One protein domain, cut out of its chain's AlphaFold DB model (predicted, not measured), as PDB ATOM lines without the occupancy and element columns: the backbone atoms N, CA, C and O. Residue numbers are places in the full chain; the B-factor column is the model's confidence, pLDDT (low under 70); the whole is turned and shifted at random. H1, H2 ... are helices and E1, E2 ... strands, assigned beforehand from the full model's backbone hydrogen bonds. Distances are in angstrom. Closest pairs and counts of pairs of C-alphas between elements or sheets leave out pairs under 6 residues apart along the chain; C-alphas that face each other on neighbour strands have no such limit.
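AT A GLANCE: This is residues 2 to 64 of the 64 residues of the protein "Translation factor (SUA5)" of Suttonella ornithocola (UniProt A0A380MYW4). This domain has little regular structure: a small hairpin of two strands, E1 and E2, makes one end of an elongated shape, and one short helix, H1, lies toward the other, with the long link of residues 24 to 41 running between them. The printed part has 63 residues, of which 11 are in named elements, in the order H1, E1, E2; the sheet is antiparallel and the class is mixed. The whole is loose, with a radius of gyration of the C-alphas of 15.2 A and spans of 43 by 23 by 19 A.

IN THESE COORDINATES: E1 is residues 42 to 44, from C-alpha 42 at (130.306, 138.254, 138.119). E2, residues 51 to 54, is 9.1 A long. H1, residues 20 to 23, starts at (124.572, 149.822, 112.353).

HOW THE PARTS SIT: E1 and E2 form a hairpin at 156 degrees; N 42 and O 54 are 2.8 A apart, within hydrogen-bond range. H1 and E2 are apart. H1 is too short for an O i to N i+4 pair; its one O i to N i+3 pair is within range.

THE WHOLE: The C-alphas of Lys 20 and Lys 64, the two farthest apart, are 44.9 A apart. The printed part has no cut. Residues 2 to 11 and 64 have pLDDT under 70.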
ATOM      1  N   GLY A   2     132.833 141.722 130.938       38.22
ATOM      2  CA  GLY A   2     132.668 141.147 129.601       38.22
ATOM      3  C   GLY A   2     131.725 142.110 128.901       38.22
ATOM      4  O   GLY A   2     130.560 142.176 129.288       38.22
ATOM      5  N   VAL A   3     132.275 142.994 128.072       42.25
ATOM      6  CA  VAL A   3     131.520 144.121 127.528       42.25
ATOM      7  C   VAL A   3     130.583 143.547 126.473       42.25
ATOM      8  O   VAL A   3     131.016 143.213 125.374       42.25
ATOM      9  N   SER A   4     129.314 143.361 126.833       53.00
ATOM     10  CA  SER A   4     128.266 143.349 125.821       53.00
ATOM     11  C   SER A   4     128.213 144.773 125.292       53.00
ATOM     12  O   SER A   4     128.002 145.699 126.071       53.00
ATOM     13  N   LEU A   5     128.495 144.961 124.006       57.62
ATOM     14  CA  LEU A   5     128.346 146.274 123.380       57.62
ATOM     15  C   LEU A   5     126.862 146.664 123.292       57.62
ATOM     16  O   LEU A   5     126.536 147.845 123.237       57.62
ATOM     17  N   ALA A   6     125.970 145.672 123.288       56.94
ATOM     18  CA  ALA A   6     124.538 145.882 123.315       56.94
ATOM     19  C   ALA A   6     124.031 145.906 124.766       56.94
ATOM     20  O   ALA A   6     124.279 144.971 125.531       56.94
ATOM     21  N   ASP A   7     123.270 146.948 125.114       56.69
ATOM     22  CA  ASP A   7     122.449 147.015 126.337       56.69
ATOM     23  C   ASP A   7     121.226 146.071 126.274       56.69
ATOM     24  O   ASP A   7     120.411 146.020 127.197       56.69
ATOM     25  N   SER A   8     121.064 145.324 125.177       57.59
ATOM     26  CA  SER A   8     120.023 144.315 125.028       57.59
ATOM     27  C   SER A   8     120.405 143.008 125.729       57.59
ATOM     28  O   SER A   8     121.572 142.651 125.891       57.59
ATOM     29  N   ASN A   9     119.383 142.255 126.136       58.97
ATOM     30  CA  ASN A   9     119.551 140.925 126.725       58.97
ATOM     31  C   ASN A   9     119.859 139.842 125.667       58.97
ATOM     32  O   ASN A   9     119.972 138.663 126.004       58.97
ATOM     33  N   GLU A  10     119.948 140.235 124.393       62.47
ATOM     34  CA  GLU A  10     120.221 139.358 123.264       62.47
ATOM     35  C   GLU A  10     121.704 139.373 122.935       62.47
ATOM     36  O   GLU A  10     122.322 140.410 122.699       62.47
ATOM     37  N   LEU A  11     122.275 138.177 122.912       69.31
ATOM     38  CA  LEU A  11     123.668 137.976 122.589       69.31
ATOM     39  C   LEU A  11     123.782 137.596 121.117       69.31
ATOM     40  O   LEU A  11     123.506 136.459 120.742       69.31
ATOM     41  N   ILE A  12     124.202 138.553 120.293       74.06
ATOM     42  CA  ILE A  12     124.442 138.327 118.868       74.06
ATOM     43  C   ILE A  12     125.908 137.919 118.688       74.06
ATOM     44  O   ILE A  12     126.810 138.745 118.844       74.06
ATOM     45  N   SER A  13     126.147 136.640 118.387       77.06
ATOM     46  CA  SER A  13     127.489 136.074 118.159       77.06
ATOM     47  C   SER A  13     128.124 136.545 116.858       77.06
ATOM     48  O   SER A  13     129.347 136.613 116.774       77.06
ATOM     49  N   ASN A  14     127.301 136.826 115.849       82.31
ATOM     50  CA  ASN A  14     127.733 137.149 114.502       82.31
ATOM     51  C   ASN A  14     127.781 138.676 114.297       82.31
ATOM     52  O   ASN A  14     126.726 139.315 114.270       82.31
ATOM     53  N   PRO A  15     128.964 139.284 114.089       83.88
ATOM     54  CA  PRO A  15     129.069 140.725 113.870       83.88
ATOM     55  C   PRO A  15     128.306 141.229 112.636       83.88
ATOM     56  O   PRO A  15     127.930 142.397 112.586       83.88
ATOM     57  N   HIS A  16     128.044 140.363 111.648       86.69
ATOM     58  CA  HIS A  16     127.284 140.712 110.437       86.69
ATOM     59  C   HIS A  16     125.785 140.922 110.705       86.69
ATOM     60  O   HIS A  16     125.086 141.483 109.864       86.69
ATOM     61  N   GLU A  17     125.296 140.495 111.870       85.25
ATOM     62  CA  GLU A  17     123.908 140.663 112.320       85.25
ATOM     63  C   GLU A  17     123.733 141.869 113.256       85.25
ATOM     64  O   GLU A  17     122.620 142.170 113.686       85.25
ATOM     65  N   TRP A  18     124.817 142.580 113.584       85.44
ATOM     66  CA  TRP A  18     124.756 143.735 114.471       85.44
ATOM     67  C   TRP A  18     124.067 144.937 113.828       85.44
ATOM     68  O   TRP A  18     124.217 145.233 112.640       85.44
ATOM     69  N   GLU A  19     123.357 145.700 114.656       86.62
ATOM     70  CA  GLU A  19     122.801 146.978 114.237       86.62
ATOM     71  C   GLU A  19     123.909 147.962 113.836       86.62
ATOM     72  O   GLU A  19     124.984 148.027 114.435       86.62
ATOM     73  N   LYS A  20     123.620 148.814 112.847       86.00
ATOM     74  CA  LYS A  20     124.572 149.822 112.353       86.00
ATOM     75  C   LYS A  20     125.040 150.792 113.448       86.00
ATOM     76  O   LYS A  20     126.162 151.287 113.387       86.00
ATOM     77  N   SER A  21     124.186 151.072 114.432       84.12
ATOM     78  CA  SER A  21     124.518 151.856 115.630       84.12
ATOM     79  C   SER A  21     125.706 151.251 116.386       84.12
ATOM     80  O   SER A  21     126.621 151.981 116.757       84.12
ATOM     81  N   LEU A  22     125.720 149.926 116.537       83.75
ATOM     82  CA  LEU A  22     126.744 149.167 117.245       83.75
ATOM     83  C   LEU A  22     128.052 149.094 116.456       83.75
ATOM     84  O   LEU A  22     129.124 149.319 117.006       83.75
ATOM     85  N   VAL A  23     127.952 148.848 115.146       86.38
ATOM     86  CA  VAL A  23     129.106 148.828 114.235       86.38
ATOM     87  C   VAL A  23     129.829 150.179 114.225       86.38
ATOM     88  O   VAL A  23     131.052 150.222 114.200       86.38
ATOM     89  N   ASN A  24     129.085 151.286 114.297       90.44
ATOM     90  CA  ASN A  24     129.657 152.634 114.352       90.44
ATOM     91  C   ASN A  24     130.187 153.030 115.741       90.44
ATOM     92  O   ASN A  24     130.802 154.087 115.867       90.44
ATOM     93  N   ALA A  25     129.911 152.241 116.785       88.50
ATOM     94  CA  ALA A  25     130.349 152.519 118.153       88.50
ATOM     95  C   ALA A  25     131.751 151.963 118.461       88.50
ATOM     96  O   ALA A  25     132.270 152.196 119.552       88.50
ATOM     97  N   VAL A  26     132.355 151.226 117.524       88.50
ATOM     98  CA  VAL A  26     133.673 150.600 117.675       88.50
ATOM     99  C   VAL A  26     134.609 151.014 116.545       88.50
ATOM    100  O   VAL A  26     134.189 151.193 115.407       88.50
ATOM    101  N   ASP A  27     135.903 151.125 116.847       93.81
ATOM    102  CA  ASP A  27     136.921 151.475 115.846       93.81
ATOM    103  C   ASP A  27     137.310 150.287 114.948       93.81
ATOM    104  O   ASP A  27     137.825 150.469 113.844       93.81
ATOM    105  N   MET A  28     137.108 149.057 115.430       90.38
ATOM    106  CA  MET A  28     137.517 147.827 114.750       90.38
ATOM    107  C   MET A  28     136.669 146.631 115.197       90.38
ATOM    108  O   MET A  28     136.306 146.521 116.367       90.38
ATOM    109  N   ILE A  29     136.420 145.701 114.270       88.56
ATOM    110  CA  ILE A  29     135.761 144.412 114.515       88.56
ATOM    111  C   ILE A  29     136.736 143.288 114.145       88.56
ATOM    112  O   ILE A  29     137.341 143.321 113.073       88.56
ATOM    113  N   ILE A  30     136.879 142.297 115.029       89.25
ATOM    114  CA  ILE A  30     137.680 141.090 114.793       89.25
ATOM    115  C   ILE A  30     136.718 139.913 114.619       89.25
ATOM    116  O   ILE A  30     136.150 139.426 115.593       89.25
ATOM    117  N   ASP A  31     136.536 139.474 113.377       88.81
ATOM    118  CA  ASP A  31     135.711 138.311 113.045       88.81
ATOM    119  C   ASP A  31     136.544 137.024 113.174       88.81
ATOM    120  O   ASP A  31     137.535 136.834 112.466       88.81
ATOM    121  N   VAL A  32     136.164 136.162 114.118       86.50
ATOM    122  CA  VAL A  32     136.792 134.853 114.386       86.50
ATOM    123  C   VAL A  32     135.831 133.686 114.133       86.50
ATOM    124  O   VAL A  32     136.105 132.562 114.552       86.50
ATOM    125  N   GLY A  33     134.718 133.935 113.437       84.56
ATOM    126  CA  GLY A  33     133.648 132.964 113.233       84.56
ATOM    127  C   GLY A  33     132.680 132.860 114.414       84.56
ATOM    128  O   GLY A  33     132.606 133.740 115.272       84.56
ATOM    129  N   GLU A  34     131.903 131.778 114.441       78.94
ATOM    130  CA  GLU A  34     130.836 131.584 115.425       78.94
ATOM    131  C   GLU A  34     131.379 131.310 116.832       78.94
ATOM    132  O   GLU A  34     132.165 130.387 117.062       78.94
ATOM    133  N   LEU A  35     130.901 132.093 117.798       77.69
ATOM    134  CA  LEU A  35     131.228 131.945 119.211       77.69
ATOM    135  C   LEU A  35     129.986 131.553 120.010       77.69
ATOM    136  O   LEU A  35     128.892 132.074 119.790       77.69
ATOM    137  N   VAL A  36     130.170 130.684 121.007       75.88
ATOM    138  CA  VAL A  36     129.143 130.439 122.025       75.88
ATOM    139  C   VAL A  36     129.077 131.664 122.926       75.88
ATOM    140  O   VAL A  36     129.987 131.911 123.721       75.88
ATOM    141  N   VAL A  37     128.000 132.438 122.814       75.75
ATOM    142  CA  VAL A  37     127.830 133.632 123.641       75.75
ATOM    143  C   VAL A  37     127.159 133.247 124.949       75.75
ATOM    144  O   VAL A  37     125.943 133.124 125.055       75.75
ATOM    145  N   GLN A  38     127.982 133.041 125.970       82.44
ATOM    146  CA  GLN A  38     127.532 132.927 127.348       82.44
ATOM    147  C   GLN A  38     128.188 134.052 128.154       82.44
ATOM    148  O   GLN A  38     129.406 134.231 128.069       82.44
ATOM    149  N   PRO A  39     127.423 134.826 128.944       84.19
ATOM    150  CA  PRO A  39     127.998 135.912 129.720       84.19
ATOM    151  C   PRO A  39     128.985 135.376 130.758       84.19
ATOM    152  O   PRO A  39     128.902 134.231 131.209       84.19
ATOM    153  N   THR A  40     129.912 136.226 131.195       89.56
ATOM    154  CA  THR A  40     130.836 135.877 132.277       89.56
ATOM    155  C   THR A  40     130.124 135.855 133.626       89.56
ATOM    156  O   THR A  40     129.161 136.600 133.858       89.56
ATOM    157  N   THR A  41     130.665 135.055 134.542       91.88
ATOM    158  CA  THR A  41     130.297 135.088 135.960       91.88
ATOM    159  C   THR A  41     130.824 136.367 136.596       91.88
ATOM    160  O   THR A  41     131.957 136.772 136.335       91.88
ATOM    161  N   VAL A  42     129.985 137.025 137.390       93.25
ATOM    162  CA  VAL A  42     130.306 138.254 138.119       93.25
ATOM    163  C   VAL A  42     130.125 137.965 139.601       93.25
ATOM    164  O   VAL A  42     129.029 137.604 140.032       93.25
ATOM    165  N   VAL A  43     131.206 138.110 140.360       94.00
ATOM    166  CA  VAL A  43     131.249 137.863 141.803       94.00
ATOM    167  C   VAL A  43     131.691 139.146 142.486       94.00
ATOM    168  O   VAL A  43     132.706 139.729 142.104       94.00
ATOM    169  N   ASP A  44     130.922 139.575 143.478       94.44
ATOM    170  CA  ASP A  44     131.305 140.628 144.401       94.44
ATOM    171  C   ASP A  44     132.259 140.060 145.456       94.44
ATOM    172  O   ASP A  44     131.936 139.097 146.155       94.44
ATOM    173  N   LEU A  45     133.447 140.655 145.543       95.31
ATOM    174  CA  LEU A  45     134.490 140.304 146.509       95.31
ATOM    175  C   LEU A  45     134.684 141.392 147.576       95.31
ATOM    176  O   LEU A  45     135.641 141.326 148.344       95.31
ATOM    177  N   THR A  46     133.827 142.416 147.601       96.12
ATOM    178  CA  THR A  46     133.867 143.473 148.622       96.12
ATOM    179  C   THR A  46     133.257 143.016 149.950       96.12
ATOM    180  O   THR A  46     133.622 143.541 151.003       96.12
ATOM    181  N   GLU A  47     132.396 141.995 149.913       93.44
ATOM    182  CA  GLU A  47     131.771 141.355 151.070       93.44
ATOM    183  C   GLU A  47     132.340 139.949 151.330       93.44
ATOM    184  O   GLU A  47     132.849 139.278 150.428       93.44
ATOM    185  N   MET A  48     132.234 139.490 152.582       92.19
ATOM    186  CA  MET A  48     132.622 138.138 152.988       92.19
ATOM    187  C   MET A  48     131.451 137.446 153.705       92.19
ATOM    188  O   MET A  48     131.050 137.910 154.775       92.19
ATOM    189  N   PRO A  49     130.929 136.320 153.175       91.12
ATOM    190  CA  PRO A  49     131.419 135.576 152.007       91.12
ATOM    191  C   PRO A  49     131.135 136.281 150.661       91.12
ATOM    192  O   PRO A  49     130.194 137.067 150.594       91.12
ATOM    193  N   PRO A  50     131.899 135.971 149.590       94.06
ATOM    194  CA  PRO A  50     131.650 136.501 148.251       94.06
ATOM    195  C   PRO A  50     130.207 136.313 147.778       94.06
ATOM    196  O   PRO A  50     129.641 135.224 147.921       94.06
ATOM    197  N   VAL A  51     129.648 137.342 147.142       94.44
ATOM    198  CA  VAL A  51     128.264 137.336 146.648       94.44
ATOM    199  C   VAL A  51     128.253 137.174 145.130       94.44
ATOM    200  O   VAL A  51     128.935 137.889 144.402       94.44
ATOM    201  N   ILE A  52     127.467 136.229 144.614       93.31
ATOM    202  CA  ILE A  52     127.328 136.037 143.166       93.31
ATOM    203  C   ILE A  52     126.321 137.057 142.632       93.31
ATOM    204  O   ILE A  52     125.127 136.941 142.895       93.31
ATOM    205  N   ILE A  53     126.792 138.026 141.842       93.75
ATOM    206  CA  ILE A  53     125.933 139.011 141.164       93.75
ATOM    207  C   ILE A  53     125.288 138.380 139.923       93.75
ATOM    208  O   ILE A  53     124.118 138.616 139.627       93.75
ATOM    209  N   ARG A  54     126.047 137.563 139.180       90.81
ATOM    210  CA  ARG A  54     125.549 136.831 138.007       90.81
ATOM    211  C   ARG A  54     126.332 135.544 137.805       90.81
ATOM    212  O   ARG A  54     127.553 135.593 137.681       90.81
ATOM    213  N   GLN A  55     125.635 134.420 137.673       92.31
ATOM    214  CA  GLN A  55     126.242 133.162 137.243       92.31
ATOM    215  C   GLN A  55     126.291 133.100 135.712       92.31
ATOM    216  O   GLN A  55     125.272 133.248 135.044       92.31
ATOM    217  N   GLY A  56     127.485 132.891 135.164       90.69
ATOM    218  CA  GLY A  56     127.743 132.786 133.731       90.69
ATOM    219  C   GLY A  56     128.593 131.560 133.397       90.69
ATOM    220  O   GLY A  56     128.515 130.542 134.087       90.69
ATOM    221  N   ALA A  57     129.425 131.669 132.360       89.88
ATOM    222  CA  ALA A  57     130.289 130.584 131.876       89.88
ATOM    223  C   ALA A  57     131.322 130.100 132.911       89.88
ATOM    224  O   ALA A  57     131.727 128.941 132.909       89.88
ATOM    225  N   GLY A  58     131.763 130.989 133.807       91.31
ATOM    226  CA  GLY A  58     132.753 130.660 134.830       91.31
ATOM    227  C   GLY A  58     132.115 129.945 136.018       91.31
ATOM    228  O   GLY A  58     131.204 130.479 136.647       91.31
ATOM    229  N   LYS A  59     132.599 128.764 136.385       91.12
ATOM    230  CA  LYS A  59     132.086 128.051 137.559       91.12
ATOM    231  C   LYS A  59     132.507 128.745 138.858       91.12
ATOM    232  O   LYS A  59     133.693 128.994 139.059       91.12
ATOM    233  N   PHE A  60     131.544 129.038 139.731       88.38
ATOM    234  CA  PHE A  60     131.789 129.570 141.071       88.38
ATOM    235  C   PHE A  60     130.726 129.039 142.062       88.38
ATOM    236  O   PHE A  60     129.557 128.972 141.684       88.38
ATOM    237  N   PRO A  61     131.082 128.678 143.312       85.81
ATOM    238  CA  PRO A  61     132.446 128.572 143.829       85.81
ATOM    239  C   PRO A  61     133.244 127.528 143.043       85.81
ATOM    240  O   PRO A  61     132.675 126.631 142.419       85.81
ATOM    241  N   PHE A  62     134.565 127.693 143.009       79.38
ATOM    242  CA  PHE A  62     135.435 126.733 142.337       79.38
ATOM    243  C   PHE A  62     135.210 125.346 142.954       79.38
ATOM    244  O   PHE A  62     135.230 125.203 144.179       79.38
ATOM    245  N   GLU A  63     134.968 124.334 142.121       73.94
ATOM    246  CA  GLU A  63     135.066 122.954 142.592       73.94
ATOM    247  C   GLU A  63     136.529 122.650 142.923       73.94
ATOM    248  O   GLU A  63     137.434 123.151 142.252       73.94
ATOM    249  N   LYS A  64     136.740 121.894 144.003       61.12
ATOM    250  CA  LYS A  64     138.064 121.409 144.405       61.12
ATOM    251  C   LYS A  64     138.611 120.386 143.421       61.12
ATOM    252  O   LYS A  64     137.801 119.576 142.922       61.12
TER     253      LYS A  64